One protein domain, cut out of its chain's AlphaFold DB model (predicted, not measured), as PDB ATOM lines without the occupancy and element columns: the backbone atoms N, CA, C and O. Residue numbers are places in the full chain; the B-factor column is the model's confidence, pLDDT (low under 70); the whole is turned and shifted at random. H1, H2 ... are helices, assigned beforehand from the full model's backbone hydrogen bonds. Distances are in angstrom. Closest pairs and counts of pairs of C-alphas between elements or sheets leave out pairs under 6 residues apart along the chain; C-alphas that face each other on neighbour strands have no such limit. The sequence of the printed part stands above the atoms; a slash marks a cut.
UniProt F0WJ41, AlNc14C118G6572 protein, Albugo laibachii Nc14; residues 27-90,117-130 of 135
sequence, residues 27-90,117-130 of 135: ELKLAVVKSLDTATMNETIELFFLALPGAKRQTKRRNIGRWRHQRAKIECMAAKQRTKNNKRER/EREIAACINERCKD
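AT A GLANCE: This is residues 27 to 90 and 117 to 130 of the 135 residues of the protein "AlNc14C118G6572 protein" of Albugo laibachii Nc14 (UniProt F0WJ41). Four helices, H2, H1, H4 and H6, stand in a row, each running opposite to the next at a steep tilt, while H3 crosses H2 and H1. Short H5 caps one end of H4. The printed part has 78 residues, with six named helices, H1 to H6, and no named strand: all helix. It is only just compact, close to loose, with a radius of gyration of the C-alphas of 13.8 A and spans of 40 by 26 by 18 A.

IN THESE COORDINATES: H1, residues 27 to 35, begins at C-alpha 27 (380.942, 381.599, 268.159). H2 is 41 to 48, H3 54 to 69, 23.1 A long, H4 71 to 79 and H5 81 to 84. H6, 117 to 130, 20.8 A, ends at C-alpha 130 (398.096, 374.325, 253.272).

HOW THE PARTS SIT: H1 and H2, a hairpin, only just touch, with 3 pairs of C-alphas within 8 A, closest Ser 35 and Thr 44, 6.5 A. Residues 64 to 68 of H3 touch H1, about perpendicular at 88 degrees, closest C-alphas Val 33 and Arg 68, 5.9 A. H4 touches H1 at 48 degrees, closest C-alphas Glu 27 and Ala 78, 5.3 A. Residues 120 to 124 of H6 touch H4, closest C-alphas Ala 72 and Ile 124, 6.4 A. Every O i to N i+4 pair is within hydrogen-bond range in H1 to H4, 7 of 10 in H6; H5 is too short for one.

THE WHOLE: Residues 91 to 116 are not printed; C-alphas 90 and 117 are 10.0 A apart. No link printed whole is long. Residues 90 and 117 to 130 have pLDDT under 70.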
ATOM      1  N   GLU A  27     381.726 382.824 268.374       92.44
ATOM      2  CA  GLU A  27     380.942 381.599 268.159       92.44
ATOM      3  C   GLU A  27     379.784 381.805 267.178       92.44
ATOM      4  O   GLU A  27     379.675 381.077 266.193       92.44
ATOM      5  N   LEU A  28     378.953 382.829 267.403       93.12
ATOM      6  CA  LEU A  28     377.815 383.106 266.528       93.12
ATOM      7  C   LEU A  28     378.288 383.443 265.112       93.12
ATOM      8  O   LEU A  28     377.741 382.943 264.135       93.12
ATOM      9  N   LYS A  29     379.335 384.271 264.993       93.69
ATOM     10  CA  LYS A  29     379.927 384.601 263.691       93.69
ATOM     11  C   LYS A  29     380.426 383.351 262.973       93.69
ATOM     12  O   LYS A  29     380.235 383.253 261.767       93.69
ATOM     13  N   LEU A  30     381.045 382.414 263.693       94.25
ATOM     14  CA  LEU A  30     381.525 381.167 263.110       94.25
ATOM     15  C   LEU A  30     380.366 380.303 262.606       94.25
ATOM     16  O   LEU A  30     380.432 379.819 261.481       94.25
ATOM     17  N   ALA A  31     379.309 380.136 263.403       94.12
ATOM     18  CA  ALA A  31     378.124 379.382 262.996       94.12
ATOM     19  C   ALA A  31     377.480 379.981 261.733       94.12
ATOM     20  O   ALA A  31     377.204 379.259 260.777       94.12
ATOM     21  N   VAL A  32     377.350 381.311 261.691       94.56
ATOM     22  CA  VAL A  32     376.856 382.043 260.518       94.56
ATOM     23  C   VAL A  32     377.746 381.791 259.297       94.56
ATOM     24  O   VAL A  32     377.237 381.433 258.241       94.56
ATOM     25  N   VAL A  33     379.070 381.929 259.424       94.19
ATOM     26  CA  VAL A  33     379.995 381.712 258.297       94.19
ATOM     27  C   VAL A  33     379.967 380.262 257.807       94.19
ATOM     28  O   VAL A  33     379.968 380.057 256.602       94.19
ATOM     29  N   LYS A  34     379.870 379.272 258.702       93.94
ATOM     30  CA  LYS A  34     379.743 377.854 258.322       93.94
ATOM     31  C   LYS A  34     378.445 377.568 257.566       93.94
ATOM     32  O   LYS A  34     378.459 376.835 256.591       93.94
ATOM     33  N   SER A  35     377.332 378.175 257.974       93.06
ATOM     34  CA  SER A  35     376.051 377.980 257.280       93.06
ATOM     35  C   SER A  35     376.003 378.574 255.868       93.06
ATOM     36  O   SER A  35     375.174 378.151 255.071       93.06
ATOM     37  N   LEU A  36     376.893 379.517 255.530       92.31
ATOM     38  CA  LEU A  36     377.012 380.034 254.159       92.31
ATOM     39  C   LEU A  36     377.604 379.013 253.184       92.31
ATOM     40  O   LEU A  36     377.471 379.201 251.980       92.31
ATOM     41  N   ASP A  37     378.281 377.974 253.682       90.25
ATOM     42  CA  ASP A  37     378.802 376.907 252.825       90.25
ATOM     43  C   ASP A  37     377.650 376.027 252.289       90.25
ATOM     44  O   ASP A  37     377.779 375.420 251.231       90.25
ATOM     45  N   THR A  38     376.511 375.983 252.995       92.75
ATOM     46  CA  THR A  38     375.346 375.145 252.654       92.75
ATOM     47  C   THR A  38     374.125 375.933 252.185       92.75
ATOM     48  O   THR A  38     373.286 375.382 251.483       92.75
ATOM     49  N   ALA A  39     373.986 377.192 252.606       93.06
ATOM     50  CA  ALA A  39     372.802 378.012 252.373       93.06
ATOM     51  C   ALA A  39     373.159 379.366 251.755       93.06
ATOM     52  O   ALA A  39     374.279 379.872 251.869       93.06
ATOM     53  N   THR A  40     372.180 380.000 251.119       92.06
ATOM     54  CA  THR A  40     372.351 381.343 250.571       92.06
ATOM     55  C   THR A  40     372.397 382.395 251.679       92.06
ATOM     56  O   THR A  40     371.828 382.253 252.759       92.06
ATOM     57  N   MET A  41     373.013 383.541 251.382       91.12
ATOM     58  CA  MET A  41     373.109 384.679 252.304       91.12
ATOM     59  C   MET A  41     371.754 385.118 252.891       91.12
ATOM     60  O   MET A  41     371.691 385.587 254.026       91.12
ATOM     61  N   ASN A  42     370.673 385.018 252.114       90.25
ATOM     62  CA  ASN A  42     369.340 385.416 252.563       90.25
ATOM     63  C   ASN A  42     368.753 384.417 253.557       90.25
ATOM     64  O   ASN A  42     368.257 384.856 254.593       90.25
ATOM     65  N   GLU A  43     368.881 383.125 253.265       90.94
ATOM     66  CA  GLU A  43     368.461 382.030 254.144       90.94
ATOM     67  C   GLU A  43     369.261 382.057 255.446       90.94
ATOM     68  O   GLU A  43     368.684 382.005 256.525       90.94
ATOM     69  N   THR A  44     370.580 382.271 255.388       92.62
ATOM     70  CA  THR A  44     371.404 382.436 256.593       92.62
ATOM     71  C   THR A  44     370.931 383.607 257.459       92.62
ATOM     72  O   THR A  44     370.908 383.514 258.685       92.62
ATOM     73  N   ILE A  45     370.548 384.735 256.854       91.62
ATOM     74  CA  ILE A  45     370.020 385.865 257.630       91.62
ATOM     75  C   ILE A  45     368.686 385.499 258.280       91.62
ATOM     76  O   ILE A  45     368.472 385.871 259.429       91.62
ATOM     77  N   GLU A  46     367.816 384.777 257.581       91.00
ATOM     78  CA  GLU A  46     366.522 384.342 258.113       91.00
ATOM     79  C   GLU A  46     366.685 383.319 259.246       91.00
ATOM     80  O   GLU A  46     366.024 383.454 260.270       91.00
ATOM     81  N   LEU A  47     367.635 382.388 259.131       91.00
ATOM     82  CA  LEU A  47     367.933 381.380 260.155       91.00
ATOM     83  C   LEU A  47     368.492 381.988 261.449       91.00
ATOM     84  O   LEU A  47     368.067 381.627 262.543       91.00
ATOM     85  N   PHE A  48     369.458 382.907 261.345       90.50
ATOM     86  CA  PHE A  48     370.176 383.437 262.514       90.50
ATOM     87  C   PHE A  48     369.618 384.763 263.040       90.50
ATOM     88  O   PHE A  48     369.870 385.130 264.190       90.50
ATOM     89  N   PHE A  49     368.906 385.525 262.210       88.12
ATOM     90  CA  PHE A  49     368.399 386.851 262.551       88.12
ATOM     91  C   PHE A  49     366.949 387.020 262.082       88.12
ATOM     92  O   PHE A  49     366.658 387.758 261.135       88.12
ATOM     93  N   LEU A  50     366.040 386.355 262.796       86.44
ATOM     94  CA  LEU A  50     364.599 386.411 262.556       86.44
ATOM     95  C   LEU A  50     364.063 387.856 262.595       86.44
ATOM     96  O   LEU A  50     364.482 388.676 263.413       86.44
ATOM     97  N   ALA A  51     363.108 388.148 261.706       80.69
ATOM     98  CA  ALA A  51     362.305 389.375 261.694       80.69
ATOM     99  C   ALA A  51     363.093 390.708 261.635       80.69
ATOM    100  O   ALA A  51     362.721 391.704 262.260       80.69
ATOM    101  N   LEU A  52     364.181 390.772 260.858       82.44
ATOM    102  CA  LEU A  52     364.888 392.037 260.642       82.44
ATOM    103  C   LEU A  52     364.196 392.935 259.597       82.44
ATOM    104  O   LEU A  52     364.006 392.504 258.459       82.44
ATOM    105  N   PRO A  53     363.936 394.224 259.901       83.94
ATOM    106  CA  PRO A  53     363.481 395.183 258.896       83.94
ATOM    107  C   PRO A  53     364.540 395.375 257.797       83.94
ATOM    108  O   PRO A  53     365.745 395.278 258.056       83.94
ATOM    109  N   GLY A  54     364.105 395.700 256.574       82.75
ATOM    110  CA  GLY A  54     364.949 395.692 255.366       82.75
ATOM    111  C   GLY A  54     366.286 396.442 255.488       82.75
ATOM    112  O   GLY A  54     367.332 395.913 255.108       82.75
ATOM    113  N   ALA A  55     366.304 397.623 256.116       83.62
ATOM    114  CA  ALA A  55     367.539 398.387 256.341       83.62
ATOM    115  C   ALA A  55     368.550 397.652 257.253       83.62
ATOM    116  O   ALA A  55     369.762 397.638 256.998       83.62
ATOM    117  N   LYS A  56     368.058 396.981 258.304       84.62
ATOM    118  CA  LYS A  56     368.893 396.150 259.187       84.62
ATOM    119  C   LYS A  56     369.350 394.880 258.468       84.62
ATOM    120  O   LYS A  56     370.490 394.461 258.667       84.62
ATOM    121  N   ARG A  57     368.520 394.322 257.580       88.62
ATOM    122  CA  ARG A  57     368.863 393.160 256.742       88.62
ATOM    123  C   ARG A  57     370.060 393.448 255.836       88.62
ATOM    124  O   ARG A  57     371.023 392.684 255.833       88.62
ATOM    125  N   GLN A  58     370.065 394.592 255.151       89.19
ATOM    126  CA  GLN A  58     371.189 394.994 254.297       89.19
ATOM    127  C   GLN A  58     372.477 395.215 255.105       89.19
ATOM    128  O   GLN A  58     373.567 394.823 254.682       89.19
ATOM    129  N   THR A  59     372.357 395.781 256.307       89.88
ATOM    130  CA  THR A  59     373.493 395.945 257.226       89.88
ATOM    131  C   THR A  59     374.060 394.593 257.664       89.88
ATOM    132  O   THR A  59     375.277 394.408 257.682       89.88
ATOM    133  N   LYS A  60     373.198 393.611 257.967       90.44
ATOM    134  CA  LYS A  60     373.633 392.241 258.269       90.44
ATOM    135  C   LYS A  60     374.322 391.586 257.091       90.44
ATOM    136  O   LYS A  60     375.406 391.054 257.291       90.44
ATOM    137  N   ARG A  61     373.776 391.701 255.882       92.06
ATOM    138  CA  ARG A  61     374.409 391.179 254.665       92.06
ATOM    139  C   ARG A  61     375.848 391.686 254.515       92.06
ATOM    140  O   ARG A  61     376.765 390.892 254.326       92.06
ATOM    141  N   ARG A  62     376.066 392.996 254.690       91.88
ATOM    142  CA  ARG A  62     377.411 393.606 254.664       91.88
ATOM    143  C   ARG A  62     378.320 393.061 255.770       91.88
ATOM    144  O   ARG A  62     379.475 392.732 255.511       91.88
ATOM    145  N   ASN A  63     377.804 392.934 256.992       91.50
ATOM    146  CA  ASN A  63     378.568 392.387 258.118       91.50
ATOM    147  C   ASN A  63     378.955 390.922 257.903       91.50
ATOM    148  O   ASN A  63     380.092 390.557 258.186       91.50
ATOM    149  N   ILE A  64     378.041 390.103 257.387       92.62
ATOM    150  CA  ILE A  64     378.282 388.690 257.097       92.62
ATOM    151  C   ILE A  64     379.317 388.550 255.976       92.62
ATOM    152  O   ILE A  64     380.247 387.761 256.115       92.62
ATOM    153  N   GLY A  65     379.240 389.376 254.928       92.50
ATOM    154  CA  GLY A  65     380.291 389.449 253.905       92.50
ATOM    155  C   GLY A  65     381.661 389.764 254.511       92.50
ATOM    156  O   GLY A  65     382.640 389.069 254.250       92.50
ATOM    157  N   ARG A  66     381.729 390.739 255.426       91.69
ATOM    158  CA  ARG A  66     382.965 391.037 256.164       91.69
ATOM    159  C   ARG A  66     383.443 389.853 257.013       91.69
ATOM    160  O   ARG A  66     384.643 389.606 257.071       91.69
ATOM    161  N   TRP A  67     382.541 389.132 257.676       93.62
ATOM    162  CA  TRP A  67     382.896 387.946 258.463       93.62
ATOM    163  C   TRP A  67     383.416 386.812 257.587       93.62
ATOM    164  O   TRP A  67     384.386 386.170 257.972       93.62
ATOM    165  N   ARG A  68     382.855 386.627 256.388       92.62
ATOM    166  CA  ARG A  68     383.359 385.671 255.398       92.62
ATOM    167  C   ARG A  68     384.810 385.976 255.018       92.62
ATOM    168  O   ARG A  68     385.642 385.079 255.079       92.62
ATOM    169  N   HIS A  69     385.145 387.236 254.733       90.94
ATOM    170  CA  HIS A  69     386.538 387.633 254.470       90.94
ATOM    171  C   HIS A  69     387.467 387.438 255.681       90.94
ATOM    172  O   HIS A  69     388.667 387.264 255.521       90.94
ATOM    173  N   GLN A  70     386.925 387.457 256.901       89.88
ATOM    174  CA  GLN A  70     387.673 387.282 258.151       89.88
ATOM    175  C   GLN A  70     387.531 385.867 258.741       89.88
ATOM    176  O   GLN A  70     387.768 385.684 259.939       89.88
ATOM    177  N   ARG A  71     387.149 384.869 257.930       91.38
ATOM    178  CA  ARG A  71     386.834 383.500 258.380       91.38
ATOM    179  C   ARG A  71     387.949 382.883 259.223       91.38
ATOM    180  O   ARG A  71     387.684 382.485 260.353       91.38
ATOM    181  N   ALA A  72     389.189 382.896 258.731       88.81
ATOM    182  CA  ALA A  72     390.341 382.319 259.434       88.81
ATOM    183  C   ALA A  72     390.525 382.909 260.845       88.81
ATOM    184  O   ALA A  72     390.717 382.188 261.824       88.81
ATOM    185  N   LYS A  73     390.376 384.232 260.972       87.94
ATOM    186  CA  LYS A  73     390.456 384.922 262.261       87.94
ATOM    187  C   LYS A  73     389.317 384.523 263.197       87.94
ATOM    188  O   LYS A  73     389.543 384.300 264.383       87.94
ATOM    189  N   ILE A  74     388.090 384.456 262.685       90.94
ATOM    190  CA  ILE A  74     386.917 384.074 263.480       90.94
ATOM    191  C   ILE A  74     387.056 382.635 263.981       90.94
ATOM    192  O   ILE A  74     386.773 382.386 265.149       90.94
ATOM    193  N   GLU A  75     387.538 381.719 263.144       90.88
ATOM    194  CA  GLU A  75     387.798 380.323 263.511       90.88
ATOM    195  C   GLU A  75     388.841 380.205 264.625       90.88
ATOM    196  O   GLU A  75     388.569 379.571 265.644       90.88
ATOM    197  N   CYS A  76     389.986 380.882 264.486       86.38
ATOM    198  CA  CYS A  76     391.027 380.913 265.518       86.38
ATOM    199  C   CYS A  76     390.483 381.427 266.864       86.38
ATOM    200  O   CYS A  76     390.704 380.830 267.919       86.38
ATOM    201  N   MET A  77     389.708 382.515 266.832       85.50
ATOM    202  CA  MET A  77     389.160 383.134 268.043       85.50
ATOM    203  C   MET A  77     388.017 382.338 268.670       85.50
ATOM    204  O   MET A  77     387.840 382.385 269.889       85.50
ATOM    205  N   ALA A  78     387.237 381.620 267.864       88.94
ATOM    206  CA  ALA A  78     386.168 380.751 268.339       88.94
ATOM    207  C   ALA A  78     386.698 379.428 268.914       88.94
ATOM    208  O   ALA A  78     386.070 378.881 269.817       88.94
ATOM    209  N   ALA A  79     387.848 378.937 268.435       87.69
ATOM    210  CA  ALA A  79     388.499 377.734 268.961       87.69
ATOM    211  C   ALA A  79     389.003 377.916 270.404       87.69
ATOM    212  O   ALA A  79     389.015 376.974 271.192       87.69
ATOM    213  N   LYS A  80     389.395 379.138 270.778       85.88
ATOM    214  CA  LYS A  80     389.879 379.454 272.126       85.88
ATOM    215  C   LYS A  80     388.706 379.731 273.076       85.88
ATOM    216  O   LYS A  80     387.987 380.720 272.917       85.88
ATOM    217  N   GLN A  81     388.581 378.940 274.146       82.19
ATOM    218  CA  GLN A  81     387.508 379.082 275.147       82.19
ATOM    219  C   GLN A  81     387.442 380.490 275.767       82.19
ATOM    220  O   GLN A  81     386.361 381.041 275.969       82.19
ATOM    221  N   ARG A  82     388.604 381.115 276.003       81.69
ATOM    222  CA  ARG A  82     388.713 382.469 276.571       81.69
ATOM    223  C   ARG A  82     388.118 383.557 275.669       81.69
ATOM    224  O   ARG A  82     387.678 384.590 276.167       81.69
ATOM    225  N   THR A  83     388.138 383.369 274.350       83.06
ATOM    226  CA  THR A  83     387.753 384.405 273.377       83.06
ATOM    227  C   THR A  83     386.479 384.092 272.611       83.06
ATOM    228  O   THR A  83     385.906 385.004 272.019       83.06
ATOM    229  N   LYS A  84     385.986 382.855 272.674       81.56
ATOM    230  CA  LYS A  84     384.777 382.384 271.992       81.56
ATOM    231  C   LYS A  84     383.554 383.295 272.198       81.56
ATOM    232  O   LYS A  84     382.872 383.658 271.235       81.56
ATOM    233  N   ASN A  85     383.340 383.752 273.433       85.75
ATOM    234  CA  ASN A  85     382.208 384.613 273.807       85.75
ATOM    235  C   ASN A  85     382.472 386.115 273.596       85.75
ATOM    236  O   ASN A  85     381.567 386.940 273.758       85.75
ATOM    237  N   ASN A  86     383.690 386.504 273.204       84.25
ATOM    238  CA  ASN A  86     384.030 387.908 273.005       84.25
ATOM    239  C   ASN A  86     383.360 388.463 271.745       84.25
ATOM    240  O   ASN A  86     383.321 387.836 270.688       84.25
ATOM    241  N   LYS A  87     382.852 389.694 271.853       84.75
ATOM    242  CA  LYS A  87     382.179 390.393 270.743       84.75
ATOM    243  C   LYS A  87     383.159 391.118 269.815       84.75
ATOM    244  O   LYS A  87     382.889 391.313 268.625       84.75
ATOM    245  N   ARG A  88     384.301 391.527 270.373       78.06
ATOM    246  CA  ARG A  88     385.381 392.252 269.703       78.06
ATOM    247  C   ARG A  88     386.715 391.789 270.278       78.06
ATOM    248  O   ARG A  88     386.817 391.540 271.475       78.06
ATOM    249  N   GLU A  89     387.716 391.725 269.422       73.88
ATOM    250  CA  GLU A  89     389.110 391.671 269.842       73.88
ATOM    251  C   GLU A  89     389.543 393.063 270.327       73.88
ATOM    252  O   GLU A  89     389.150 394.087 269.753       73.88
ATOM    253  N   ARG A  90     390.310 393.110 271.413       67.00
ATOM    254  CA  ARG A  90     391.003 394.325 271.840       67.00
ATOM    255  C   ARG A  90     392.424 394.220 271.301       67.00
ATOM    256  O   ARG A  90     393.035 393.184 271.520       67.00
ATOM    257  N   GLU A 117     398.182 387.818 269.953       47.06
ATOM    258  CA  GLU A 117     398.299 388.359 268.588       47.06
ATOM    259  C   GLU A 117     399.292 387.560 267.732       47.06
ATOM    260  O   GLU A 117     398.998 387.243 266.578       47.06
ATOM    261  N   ARG A 118     400.434 387.157 268.313       53.03
ATOM    262  CA  ARG A 118     401.409 386.274 267.646       53.03
ATOM    263  C   ARG A 118     400.833 384.889 267.384       53.03
ATOM    264  O   ARG A 118     401.096 384.344 266.325       53.03
ATOM    265  N   GLU A 119     400.018 384.345 268.283       55.75
ATOM    266  CA  GLU A 119     399.310 383.081 268.059       55.75
ATOM    267  C   GLU A 119     398.218 383.204 266.996       55.75
ATOM    268  O   GLU A 119     397.979 382.239 266.286       55.75
ATOM    269  N   ILE A 120     397.535 384.348 266.863       56.75
ATOM    270  CA  ILE A 120     396.562 384.549 265.777       56.75
ATOM    271  C   ILE A 120     397.295 384.659 264.442       56.75
ATOM    272  O   ILE A 120     396.905 383.994 263.489       56.75
ATOM    273  N   ALA A 121     398.366 385.455 264.372       60.22
ATOM    274  CA  ALA A 121     399.199 385.552 263.179       60.22
ATOM    275  C   ALA A 121     399.841 384.201 262.832       60.22
ATOM    276  O   ALA A 121     399.812 383.806 261.676       60.22
ATOM    277  N   ALA A 122     400.339 383.455 263.821       62.50
ATOM    278  CA  ALA A 122     400.854 382.103 263.635       62.50
ATOM    279  C   ALA A 122     399.752 381.136 263.187       62.50
ATOM    280  O   ALA A 122     399.954 380.431 262.216       62.50
ATOM    281  N   CYS A 123     398.563 381.162 263.792       58.62
ATOM    282  CA  CYS A 123     397.436 380.311 263.396       58.62
ATOM    283  C   CYS A 123     396.929 380.626 261.978       58.62
ATOM    284  O   CYS A 123     396.554 379.719 261.236       58.62
ATOM    285  N   ILE A 124     396.945 381.901 261.573       60.75
ATOM    286  CA  ILE A 124     396.660 382.316 260.193       60.75
ATOM    287  C   ILE A 124     397.782 381.830 259.259       60.75
ATOM    288  O   ILE A 124     397.497 381.207 258.241       60.75
ATOM    289  N   ASN A 125     399.048 382.050 259.625       60.09
ATOM    290  CA  ASN A 125     400.214 381.706 258.809       60.09
ATOM    291  C   ASN A 125     400.440 380.192 258.672       60.09
ATOM    292  O   ASN A 125     400.881 379.749 257.617       60.09
ATOM    293  N   GLU A 126     400.136 379.390 259.695       58.44
ATOM    294  CA  GLU A 126     400.215 377.925 259.643       58.44
ATOM    295  C   GLU A 126     399.206 377.354 258.650       58.44
ATOM    296  O   GLU A 126     399.560 376.465 257.887       58.44
ATOM    297  N   ARG A 127     398.001 377.927 258.554       51.44
ATOM    298  CA  ARG A 127     396.999 377.499 257.562       51.44
ATOM    299  C   ARG A 127     397.245 378.021 256.150       51.44
ATOM    300  O   ARG A 127     396.775 377.420 255.192       51.44
ATOM    301  N   CYS A 128     397.993 379.113 255.990       45.94
ATOM    302  CA  CYS A 128     398.446 379.558 254.670       45.94
ATOM    303  C   CYS A 128     399.507 378.625 254.054       45.94
ATOM    304  O   CYS A 128     399.741 378.715 252.851       45.94
ATOM    305  N   LYS A 129     400.118 377.713 254.830       50.16
ATOM    306  CA  LYS A 129     401.008 376.666 254.295       50.16
ATOM    307  C   LYS A 129     400.246 375.541 253.579       50.16
ATOM    308  O   LYS A 129     400.824 374.915 252.700       50.16
ATOM    309  N   ASP A 130     398.953 375.363 253.870       44.09
ATOM    310  CA  ASP A 130     398.096 374.325 253.272       44.09
ATOM    311  C   ASP A 130     397.417 374.760 251.951       44.09
ATOM    312  O   ASP A 130     396.473 374.126 251.485       44.09
TER     313      ASP A 130